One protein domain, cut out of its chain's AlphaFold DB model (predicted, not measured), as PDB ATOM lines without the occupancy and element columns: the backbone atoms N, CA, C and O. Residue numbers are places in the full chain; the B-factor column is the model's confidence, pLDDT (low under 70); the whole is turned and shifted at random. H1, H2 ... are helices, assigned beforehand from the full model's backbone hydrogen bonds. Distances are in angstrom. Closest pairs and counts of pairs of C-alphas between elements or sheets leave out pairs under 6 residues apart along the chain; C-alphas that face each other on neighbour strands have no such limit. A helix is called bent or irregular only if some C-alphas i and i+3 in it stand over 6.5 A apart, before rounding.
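This is residues 12 to 96 of the 193 residues of an uncharacterized protein of Oxalobacteraceae bacterium (UniProt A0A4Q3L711). Three helices, H2, H3 and H4, stand side by side in a triangle as an up-and-down bundle, each running against the one before it, while the short helix H1 packs on H2. A long stretch without a named element, residues 17 to 41, leads from H1 to H2, and its residues 24 to 29 stick out. The printed part has 85 residues, with four named helices in the order H1, H2, H3, H4 and no named strand; its class is all helix. It is compact, with a radius of gyration of the C-alphas of 12.4 A and spans of 35 by 28 by 19 A.

H1 is residues 12 to 16, beginning at C-alpha 12 at (36.435, 46.641, 19.456). H2 is residues 42 to 51, 14.3 A long, and H3 is residues 59 to 72, 20.0 A long. H4, residues 76 to 94, is 28.5 A long and ends at C-alpha 94 at (28.222, 36.861, 37.268). It is irregular, with C-alphas 77 and 80 lying 7.6 A apart, and has a kink of 25 degrees near residue 88.

H1 touches H2, the closest C-alphas being those of Leu 13 and Leu 48, 6.3 A apart. H2 and H3, a helical hairpin, only just touch, with 3 pairs of C-alphas within 8 A, the closest those of Gly 43 and Thr 72 at 6.7 A; their tilt is a shallow 8 degrees, opposite ways. H3 and H4, also a helical hairpin, touch through residues 82 to 89 of H4 alone, closest at the C-alphas of Arg 66 and Val 86, 6.0 A, with a shallow tilt of 15 degrees, opposite ways. H2 and H4 are close but not clearly touching, with the C-alphas of Met 51 and Thr 89 closest at 7.7 A, and run the same way at a shallow tilt of 12 degrees. H1 is apart from H3 and H4. Every O i to N i+4 pair is within hydrogen-bond range in H1, H2 and H3, and 10 of 15 are in H4.

The two C-alphas farthest apart, those of Gly 24 and Pro 60, are 35.6 A apart. The printed part has no cut. The link from H1 to H2 is long, with 25 residues. Mean pLDDT of the printed part is 83.4, and residues 23 to 33 are under 70.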
ATOM      1  N   GLU A  12      37.549  46.531  18.505       87.50
ATOM      2  CA  GLU A  12      36.435  46.641  19.456       87.50
ATOM      3  C   GLU A  12      36.584  45.707  20.663       87.50
ATOM      4  O   GLU A  12      35.994  45.941  21.718       87.50
ATOM      5  N   LEU A  13      37.378  44.637  20.542       90.19
ATOM      6  CA  LEU A  13      37.538  43.651  21.613       90.19
ATOM      7  C   LEU A  13      38.040  44.292  22.909       90.19
ATOM      8  O   LEU A  13      37.596  43.926  23.995       90.19
ATOM      9  N   ARG A  14      38.954  45.262  22.820       89.81
ATOM     10  CA  ARG A  14      39.506  45.904  24.018       89.81
ATOM     11  C   ARG A  14      38.446  46.705  24.759       89.81
ATOM     12  O   ARG A  14      38.403  46.639  25.986       89.81
ATOM     13  N   ASP A  15      37.569  47.381  24.029       87.88
ATOM     14  CA  ASP A  15      36.483  48.175  24.602       87.88
ATOM     15  C   ASP A  15      35.404  47.282  25.226       87.88
ATOM     16  O   ASP A  15      34.920  47.557  26.327       87.88
ATOM     17  N   ILE A  16      35.078  46.163  24.568       88.88
ATOM     18  CA  ILE A  16      34.129  45.165  25.086       88.88
ATOM     19  C   ILE A  16      34.616  44.592  26.422       88.88
ATOM     20  O   ILE A  16      33.826  44.445  27.354       88.88
ATOM     21  N   PHE A  17      35.913  44.290  26.527       89.94
ATOM     22  CA  PHE A  17      36.519  43.673  27.709       89.94
ATOM     23  C   PHE A  17      37.169  44.674  28.680       89.94
ATOM     24  O   PHE A  17      37.840  44.260  29.630       89.94
ATOM     25  N   TYR A  18      36.930  45.976  28.500       87.56
ATOM     26  CA  TYR A  18      37.410  47.040  29.389       87.56
ATOM     27  C   TYR A  18      38.942  47.077  29.560       87.56
ATOM     28  O   TYR A  18      39.453  47.329  30.654       87.56
ATOM     29  N   LEU A  19      39.681  46.807  28.481       87.00
ATOM     30  CA  LEU A  19      41.140  46.963  28.400       87.00
ATOM     31  C   LEU A  19      41.576  48.347  27.897       87.00
ATOM     32  O   LEU A  19      42.766  48.594  27.705       87.00
ATOM     33  N   THR A  20      40.614  49.232  27.665       83.31
ATOM     34  CA  THR A  20      40.803  50.650  27.366       83.31
ATOM     35  C   THR A  20      40.141  51.486  28.458       83.31
ATOM     36  O   THR A  20      39.124  51.068  29.032       83.31
ATOM     37  N   PRO A  21      40.689  52.674  28.772       75.81
ATOM     38  CA  PRO A  21      40.008  53.629  29.632       75.81
ATOM     39  C   PRO A  21      38.643  53.975  29.037       75.81
ATOM     40  O   PRO A  21      38.546  54.429  27.897       75.81
ATOM     41  N   GLN A  22      37.581  53.761  29.803       71.25
ATOM     42  CA  GLN A  22      36.242  54.132  29.364       71.25
ATOM     43  C   GLN A  22      35.977  55.593  29.738       71.25
ATOM     44  O   GLN A  22      36.186  56.005  30.882       71.25
ATOM     45  N   LYS A  23      35.494  56.385  28.778       58.50
ATOM     46  CA  LYS A  23      35.017  57.743  29.054       58.50
ATOM     47  C   LYS A  23      33.629  57.647  29.671       58.50
ATOM     48  O   LYS A  23      32.674  57.291  28.992       58.50
ATOM     49  N   GLY A  24      33.534  57.970  30.953       52.47
ATOM     50  CA  GLY A  24      32.266  58.015  31.663       52.47
ATOM     51  C   GLY A  24      32.270  57.149  32.909       52.47
ATOM     52  O   GLY A  24      32.236  55.926  32.839       52.47
ATOM     53  N   SER A  25      32.177  57.858  34.031       47.59
ATOM     54  CA  SER A  25      31.592  57.407  35.286       47.59
ATOM     55  C   SER A  25      32.492  56.587  36.234       47.59
ATOM     56  O   SER A  25      32.855  55.430  36.023       47.59
ATOM     57  N   ALA A  26      32.741  57.212  37.390       47.88
ATOM     58  CA  ALA A  26      33.247  56.632  38.632       47.88
ATOM     59  C   ALA A  26      32.310  55.563  39.243       47.88
ATOM     60  O   ALA A  26      32.428  55.255  40.421       47.88
ATOM     61  N   PHE A  27      31.365  55.015  38.471       50.97
ATOM     62  CA  PHE A  27      30.421  53.982  38.895       50.97
ATOM     63  C   PHE A  27      30.810  52.593  38.352       50.97
ATOM     64  O   PHE A  27      30.266  51.587  38.795       50.97
ATOM     65  N   MET A  28      31.827  52.504  37.480       54.66
ATOM     66  CA  MET A  28      32.486  51.242  37.094       54.66
ATOM     67  C   MET A  28      33.513  50.743  38.123       54.66
ATOM     68  O   MET A  28      34.438  50.017  37.763       54.66
ATOM     69  N   LEU A  29      33.366  51.100  39.405       50.28
ATOM     70  CA  LEU A  29      34.331  50.789  40.478       50.28
ATOM     71  C   LEU A  29      34.709  49.302  40.564       50.28
ATOM     72  O   LEU A  29      35.746  48.957  41.119       50.28
ATOM     73  N   GLU A  30      33.888  48.420  40.000       54.69
ATOM     74  CA  GLU A  30      34.054  46.976  40.108       54.69
ATOM     75  C   GLU A  30      34.678  46.334  38.861       54.69
ATOM     76  O   GLU A  30      35.311  45.284  38.962       54.69
ATOM     77  N   ILE A  31      34.566  46.968  37.688       62.62
ATOM     78  CA  ILE A  31      35.274  46.538  36.482       62.62
ATOM     79  C   ILE A  31      36.447  47.488  36.298       62.62
ATOM     80  O   ILE A  31      36.308  48.538  35.682       62.62
ATOM     81  N   GLN A  32      37.623  47.104  36.800       66.12
ATOM     82  CA  GLN A  32      38.840  47.892  36.582       66.12
ATOM     83  C   GLN A  32      39.044  48.135  35.083       66.12
ATOM     84  O   GLN A  32      39.245  47.178  34.330       66.12
ATOM     85  N   THR A  33      38.958  49.392  34.658       69.31
ATOM     86  CA  THR A  33      39.231  49.815  33.281       69.31
ATOM     87  C   THR A  33      40.595  50.484  33.239       69.31
ATOM     88  O   THR A  33      41.040  51.048  34.238       69.31
ATOM     89  N   GLY A  34      41.281  50.421  32.105       70.62
ATOM     90  CA  GLY A  34      42.570  51.089  31.968       70.62
ATOM     91  C   GLY A  34      43.390  50.535  30.823       70.62
ATOM     92  O   GLY A  34      43.119  49.444  30.334       70.62
ATOM     93  N   ALA A  35      44.399  51.297  30.407       73.00
ATOM     94  CA  ALA A  35      45.377  50.836  29.435       73.00
ATOM     95  C   ALA A  35      46.338  49.857  30.123       73.00
ATOM     96  O   ALA A  35      47.240  50.255  30.858       73.00
ATOM     97  N   PHE A  36      46.126  48.560  29.907       78.69
ATOM     98  CA  PHE A  36      47.038  47.535  30.407       78.69
ATOM     99  C   PHE A  36      48.222  47.392  29.449       78.69
ATOM    100  O   PHE A  36      48.032  47.243  28.235       78.69
ATOM    101  N   HIS A  37      49.439  47.401  29.992       79.06
ATOM    102  CA  HIS A  37      50.637  47.094  29.216       79.06
ATOM    103  C   HIS A  37      50.482  45.721  28.534       79.06
ATOM    104  O   HIS A  37      49.951  44.783  29.129       79.06
ATOM    105  N   GLY A  38      50.869  45.622  27.258       77.06
ATOM    106  CA  GLY A  38      50.734  44.390  26.466       77.06
ATOM    107  C   GLY A  38      49.334  44.090  25.901       77.06
ATOM    108  O   GLY A  38      49.188  43.141  25.134       77.06
ATOM    109  N   SER A  39      48.306  44.905  26.177       81.56
ATOM    110  CA  SER A  39      46.923  44.673  25.694       81.56
ATOM    111  C   SER A  39      46.755  44.665  24.161       81.56
ATOM    112  O   SER A  39      45.832  44.037  23.633       81.56
ATOM    113  N   ASN A  40      47.665  45.305  23.423       83.25
ATOM    114  CA  ASN A  40      47.648  45.356  21.954       83.25
ATOM    115  C   ASN A  40      48.358  44.168  21.281       83.25
ATOM    116  O   ASN A  40      48.415  44.100  20.056       83.25
ATOM    117  N   ARG A  41      48.891  43.212  22.053       85.12
ATOM    118  CA  ARG A  41      49.592  42.046  21.499       85.12
ATOM    119  C   ARG A  41      48.627  41.132  20.722       85.12
ATOM    120  O   ARG A  41      47.508  40.902  21.193       85.12
ATOM    121  N   PRO A  42      49.062  40.511  19.608       87.25
ATOM    122  CA  PRO A  42      48.244  39.549  18.861       87.25
ATOM    123  C   PRO A  42      47.743  38.380  19.720       87.25
ATOM    124  O   PRO A  42      46.593  37.962  19.597       87.25
ATOM    125  N   GLY A  43      48.574  37.903  20.656       88.12
ATOM    126  CA  GLY A  43      48.193  36.855  21.607       88.12
ATOM    127  C   GLY A  43      47.013  37.254  22.499       88.12
ATOM    128  O   GLY A  43      46.139  36.432  22.757       88.12
ATOM    129  N   VAL A  44      46.927  38.527  22.903       90.44
ATOM    130  CA  VAL A  44      45.778  39.051  23.657       90.44
ATOM    131  C   VAL A  44      44.542  39.127  22.764       90.44
ATOM    132  O   VAL A  44      43.488  38.670  23.190       90.44
ATOM    133  N   THR A  45      44.652  39.605  21.516       91.56
ATOM    134  CA  THR A  45      43.522  39.604  20.559       91.56
ATOM    135  C   THR A  45      42.901  38.214  20.434       91.56
ATOM    136  O   THR A  45      41.687  38.072  20.561       91.56
ATOM    137  N   ALA A  46      43.728  37.184  20.240       90.62
ATOM    138  CA  ALA A  46      43.256  35.809  20.105       90.62
ATOM    139  C   ALA A  46      42.528  35.314  21.369       90.62
ATOM    140  O   ALA A  46      41.476  34.686  21.270       90.62
ATOM    141  N   LEU A  47      43.033  35.645  22.563       94.12
ATOM    142  CA  LEU A  47      42.364  35.302  23.823       94.12
ATOM    143  C   LEU A  47      41.024  36.032  23.985       94.12
ATOM    144  O   LEU A  47      40.042  35.423  24.404       94.12
ATOM    145  N   LEU A  48      40.956  37.318  23.631       93.50
ATOM    146  CA  LEU A  48      39.709  38.089  23.673       93.50
ATOM    147  C   LEU A  48      38.666  37.523  22.702       93.50
ATOM    148  O   LEU A  48      37.482  37.481  23.031       93.50
ATOM    149  N   ARG A  49      39.102  37.041  21.531       92.31
ATOM    150  CA  ARG A  49      38.233  36.342  20.579       92.31
ATOM    151  C   ARG A  49      37.626  35.084  21.185       92.31
ATOM    152  O   ARG A  49      36.412  34.914  21.100       92.31
ATOM    153  N   ASP A  50      38.430  34.258  21.850       91.44
ATOM    154  CA  ASP A  50      37.919  33.077  22.557       91.44
ATOM    155  C   ASP A  50      36.905  33.473  23.644       91.44
ATOM    156  O   ASP A  50      35.863  32.835  23.804       91.44
ATOM    157  N   MET A  51      37.171  34.565  24.368       92.19
ATOM    158  CA  MET A  51      36.307  35.066  25.442       92.19
ATOM    159  C   MET A  51      34.939  35.578  24.966       92.19
ATOM    160  O   MET A  51      34.029  35.687  25.787       92.19
ATOM    161  N   LEU A  52      34.730  35.841  23.672       90.38
ATOM    162  CA  LEU A  52      33.395  36.177  23.153       90.38
ATOM    163  C   LEU A  52      32.396  35.026  23.350       90.38
ATOM    164  O   LEU A  52      31.210  35.255  23.570       90.38
ATOM    165  N   GLY A  53      32.879  33.780  23.348       86.81
ATOM    166  CA  GLY A  53      32.059  32.594  23.587       86.81
ATOM    167  C   GLY A  53      31.800  32.285  25.065       86.81
ATOM    168  O   GLY A  53      31.151  31.284  25.363       86.81
ATOM    169  N   LEU A  54      32.302  33.094  26.003       89.19
ATOM    170  CA  LEU A  54      32.418  32.710  27.414       89.19
ATOM    171  C   LEU A  54      31.074  32.421  28.100       89.19
ATOM    172  O   LEU A  54      31.000  31.517  28.934       89.19
ATOM    173  N   MET A  55      30.006  33.111  27.693       86.56
ATOM    174  CA  MET A  55      28.641  32.866  28.181       86.56
ATOM    175  C   MET A  55      28.092  31.485  27.795       86.56
ATOM    176  O   MET A  55      27.200  30.973  28.464       86.56
ATOM    177  N   LYS A  56      28.633  30.863  26.741       85.44
ATOM    178  CA  LYS A  56      28.228  29.535  26.251       85.44
ATOM    179  C   LYS A  56      29.191  28.425  26.675       85.44
ATOM    180  O   LYS A  56      28.930  27.258  26.401       85.44
ATOM    181  N   MET A  57      30.308  28.771  27.318       89.06
ATOM    182  CA  MET A  57      31.323  27.800  27.717       89.06
ATOM    183  C   MET A  57      30.902  27.013  28.957       89.06
ATOM    184  O   MET A  57      30.463  27.582  29.961       89.06
ATOM    185  N   THR A  58      31.139  25.703  28.924       88.50
ATOM    186  CA  THR A  58      31.034  24.827  30.095       88.50
ATOM    187  C   THR A  58      32.143  25.125  31.107       88.50
ATOM    188  O   THR A  58      33.147  25.773  30.798       88.50
ATOM    189  N   PHE A  59      31.996  24.637  32.343       86.25
ATOM    190  CA  PHE A  59      33.031  24.806  33.367       86.25
ATOM    191  C   PHE A  59      34.414  24.271  32.924       86.25
ATOM    192  O   PHE A  59      35.376  25.035  33.023       86.25
ATOM    193  N   PRO A  60      34.542  23.056  32.342       91.81
ATOM    194  CA  PRO A  60      35.822  22.579  31.810       91.81
ATOM    195  C   PRO A  60      36.422  23.489  30.729       91.81
ATOM    196  O   PRO A  60      37.617  23.775  30.762       91.81
ATOM    197  N   GLN A  61      35.600  24.001  29.806       91.94
ATOM    198  CA  GLN A  61      36.056  24.917  28.751       91.94
ATOM    199  C   GLN A  61      36.577  26.239  29.330       91.94
ATOM    200  O   GLN A  61      37.623  26.729  28.904       91.94
ATOM    201  N   ARG A  62      35.908  26.790  30.353       91.12
ATOM    202  CA  ARG A  62      36.384  27.992  31.060       91.12
ATOM    203  C   ARG A  62      37.701  27.743  31.795       91.12
ATOM    204  O   ARG A  62      38.584  28.599  31.764       91.12
ATOM    205  N   THR A  63      37.867  26.578  32.417       91.81
ATOM    206  CA  THR A  63      39.133  26.191  33.063       91.81
ATOM    207  C   THR A  63      40.266  26.065  32.043       91.81
ATOM    208  O   THR A  63      41.346  26.618  32.260       91.81
ATOM    209  N   ALA A  64      40.012  25.434  30.894       93.88
ATOM    210  CA  ALA A  64      40.979  25.345  29.802       93.88
ATOM    211  C   ALA A  64      41.367  26.732  29.259       93.88
ATOM    212  O   ALA A  64      42.548  26.998  29.022       93.88
ATOM    213  N   LEU A  65      40.404  27.652  29.133       94.25
ATOM    214  CA  LEU A  65      40.661  29.038  28.738       94.25
ATOM    215  C   LEU A  65      41.546  29.772  29.756       94.25
ATOM    216  O   LEU A  65      42.507  30.427  29.362       94.25
ATOM    217  N   ARG A  66      41.302  29.616  31.064       94.06
ATOM    218  CA  ARG A  66      42.168  30.192  32.115       94.06
ATOM    219  C   ARG A  66      43.605  29.687  32.019       94.06
ATOM    220  O   ARG A  66      44.544  30.474  32.108       94.06
ATOM    221  N   GLN A  67      43.781  28.387  31.789       94.19
ATOM    222  CA  GLN A  67      45.103  27.795  31.580       94.19
ATOM    223  C   GLN A  67      45.757  28.296  30.285       94.19
ATOM    224  O   GLN A  67      46.970  28.496  30.245       94.19
ATOM    225  N   LYS A  68      44.980  28.508  29.215       94.44
ATOM    226  CA  LYS A  68      45.469  29.113  27.967       94.44
ATOM    227  C   LYS A  68      45.956  30.544  28.210       94.44
ATOM    228  O   LYS A  68      47.087  30.844  27.854       94.44
ATOM    229  N   ILE A  69      45.170  31.375  28.903       94.44
ATOM    230  CA  ILE A  69      45.552  32.742  29.294       94.44
ATOM    231  C   ILE A  69      46.877  32.733  30.069       94.44
ATOM    232  O   ILE A  69      47.791  33.483  29.733       94.44
ATOM    233  N   ALA A  70      47.008  31.862  31.075       92.19
ATOM    234  CA  ALA A  70      48.217  31.774  31.892       92.19
ATOM    235  C   ALA A  70      49.465  31.389  31.079       92.19
ATOM    236  O   ALA A  70      50.533  31.950  31.312       92.19
ATOM    237  N   ARG A  71      49.322  30.464  30.119       93.06
ATOM    238  CA  ARG A  71      50.414  30.028  29.233       93.06
ATOM    239  C   ARG A  71      50.803  31.093  28.211       93.06
ATOM    240  O   ARG A  71      51.986  31.317  27.995       93.06
ATOM    241  N   THR A  72      49.825  31.752  27.592       91.94
ATOM    242  CA  THR A  72      50.066  32.788  26.575       91.94
ATOM    243  C   THR A  72      50.668  34.061  27.179       91.94
ATOM    244  O   THR A  72      51.447  34.729  26.510       91.94
ATOM    245  N   LEU A  73      50.341  34.388  28.435       90.88
ATOM    246  CA  LEU A  73      50.783  35.602  29.135       90.88
ATOM    247  C   LEU A  73      51.732  35.275  30.303       90.88
ATOM    248  O   LEU A  73      51.495  35.634  31.462       90.88
ATOM    249  N   ALA A  74      52.799  34.531  30.006       87.50
ATOM    250  CA  ALA A  74      53.776  34.091  31.003       87.50
ATOM    251  C   ALA A  74      54.790  35.184  31.396       87.50
ATOM    252  O   ALA A  74      55.374  35.112  32.479       87.50
ATOM    253  N   ALA A  75      54.988  36.200  30.551       86.75
ATOM    254  CA  ALA A  75      55.975  37.250  30.778       86.75
ATOM    255  C   ALA A  75      55.591  38.171  31.953       86.75
ATOM    256  O   ALA A  75      54.416  38.443  32.212       86.75
ATOM    257  N   ARG A  76      56.603  38.696  32.660       80.56
ATOM    258  CA  ARG A  76      56.417  39.580  33.829       80.56
ATOM    259  C   ARG A  76      55.664  40.869  33.481       80.56
ATOM    260  O   ARG A  76      54.882  41.373  34.277       80.56
ATOM    261  N   GLU A  77      55.879  41.377  32.279       84.25
ATOM    262  CA  GLU A  77      55.222  42.571  31.741       84.25
ATOM    263  C   GLU A  77      53.725  42.385  31.434       84.25
ATOM    264  O   GLU A  77      53.005  43.375  31.330       84.25
ATOM    265  N   ASP A  78      53.240  41.139  31.346       86.38
ATOM    266  CA  ASP A  78      51.840  40.818  31.041       86.38
ATOM    267  C   ASP A  78      51.012  40.505  32.302       86.38
ATOM    268  O   ASP A  78      49.842  40.129  32.207       86.38
ATOM    269  N   ILE A  79      51.585  40.645  33.506       87.50
ATOM    270  CA  ILE A  79      50.926  40.258  34.767       87.50
ATOM    271  C   ILE A  79      49.566  40.948  34.934       87.50
ATOM    272  O   ILE A  79      48.589  40.287  35.293       87.50
ATOM    273  N   ALA A  80      49.487  42.248  34.645       87.12
ATOM    274  CA  ALA A  80      48.266  43.024  34.836       87.12
ATOM    275  C   ALA A  80      47.160  42.620  33.844       87.12
ATOM    276  O   ALA A  80      46.031  42.346  34.255       87.12
ATOM    277  N   VAL A  81      47.489  42.498  32.549       89.50
ATOM    278  CA  VAL A  81      46.527  42.042  31.532       89.50
ATOM    279  C   VAL A  81      46.115  40.590  31.779       89.50
ATOM    280  O   VAL A  81      44.927  40.283  31.731       89.50
ATOM    281  N   LYS A  82      47.043  39.706  32.170       92.00
ATOM    282  CA  LYS A  82      46.730  38.327  32.574       92.00
ATOM    283  C   LYS A  82      45.724  38.294  33.720       92.00
ATOM    284  O   LYS A  82      44.703  37.618  33.607       92.00
ATOM    285  N   ALA A  83      45.999  39.013  34.809       89.19
ATOM    286  CA  ALA A  83      45.117  39.060  35.972       89.19
ATOM    287  C   ALA A  83      43.718  39.566  35.588       89.19
ATOM    288  O   ALA A  83      42.711  38.973  35.986       89.19
ATOM    289  N   LYS A  84      43.651  40.597  34.736       89.94
ATOM    290  CA  LYS A  84      42.395  41.130  34.206       89.94
ATOM    291  C   LYS A  84      41.623  40.095  33.384       89.94
ATOM    292  O   LYS A  84      40.443  39.882  33.658       89.94
ATOM    293  N   LEU A  85      42.263  39.425  32.422       92.31
ATOM    294  CA  LEU A  85      41.610  38.403  31.592       92.31
ATOM    295  C   LEU A  85      41.111  37.222  32.431       92.31
ATOM    296  O   LEU A  85      39.979  36.778  32.252       92.31
ATOM    297  N   VAL A  86      41.910  36.749  33.395       91.94
ATOM    298  CA  VAL A  86      41.494  35.681  34.318       91.94
ATOM    299  C   VAL A  86      40.289  36.120  35.153       91.94
ATOM    300  O   VAL A  86      39.314  35.374  35.231       91.94
ATOM    301  N   SER A  87      40.305  37.332  35.716       89.00
ATOM    302  CA  SER A  87      39.177  37.881  36.482       89.00
ATOM    303  C   SER A  87      37.895  37.965  35.644       89.00
ATOM    304  O   SER A  87      36.832  37.511  36.077       89.00
ATOM    305  N   LEU A  88      38.001  38.431  34.395       90.12
ATOM    306  CA  LEU A  88      36.876  38.502  33.459       90.12
ATOM    307  C   LEU A  88      36.211  37.140  33.227       90.12
ATOM    308  O   LEU A  88      34.989  37.082  33.114       90.12
ATOM    309  N   THR A  89      36.967  36.035  33.242       90.19
ATOM    310  CA  THR A  89      36.365  34.695  33.099       90.19
ATOM    311  C   THR A  89      35.433  34.296  34.246       90.19
ATOM    312  O   THR A  89      34.616  33.391  34.075       90.19
ATOM    313  N   THR A  90      35.560  34.925  35.417       85.06
ATOM    314  CA  THR A  90      34.642  34.754  36.556       85.06
ATOM    315  C   THR A  90      33.550  35.817  36.546       85.06
ATOM    316  O   THR A  90      32.393  35.519  36.829       85.06
ATOM    317  N   MET A  91      33.916  37.056  36.217       83.88
ATOM    318  CA  MET A  91      33.037  38.212  36.339       83.88
ATOM    319  C   MET A  91      31.953  38.260  35.261       83.88
ATOM    320  O   MET A  91      30.820  38.606  35.569       83.88
ATOM    321  N   ILE A  92      32.269  37.893  34.017       86.88
ATOM    322  CA  ILE A  92      31.309  37.938  32.904       86.88
ATOM    323  C   ILE A  92      30.065  37.071  33.191       86.88
ATOM    324  O   ILE A  92      28.964  37.600  33.080       86.88
ATOM    325  N   PRO A  93      30.184  35.798  33.632       83.56
ATOM    326  CA  PRO A  93      29.013  34.997  33.998       83.56
ATOM    327  C   PRO A  93      28.220  35.550  35.185       83.56
ATOM    328  O   PRO A  93      27.019  35.323  35.271       83.56
ATOM    329  N   GLN A  94      28.881  36.250  36.111       79.12
ATOM    330  CA  GLN A  94      28.222  36.861  37.268       79.12
ATOM    331  C   GLN A  94      27.533  38.182  36.910       79.12
ATOM    332  O   GLN A  94      26.596  38.593  37.581       79.12
ATOM    333  N   ARG A  95      28.015  38.887  35.883       79.19
ATOM    334  CA  ARG A  95      27.523  40.219  35.501       79.19
ATOM    335  C   ARG A  95      27.359  40.347  33.994       79.19
ATOM    336  O   ARG A  95      27.976  41.217  33.376       79.19
ATOM    337  N   PRO A  96      26.531  39.489  33.385       83.44
ATOM    338  CA  PRO A  96      26.396  39.419  31.935       83.44
ATOM    339  C   PRO A  96      25.943  40.747  31.320       83.44
ATOM    340  O   PRO A  96      26.398  41.109  30.239       83.44
TER     341      PRO A  96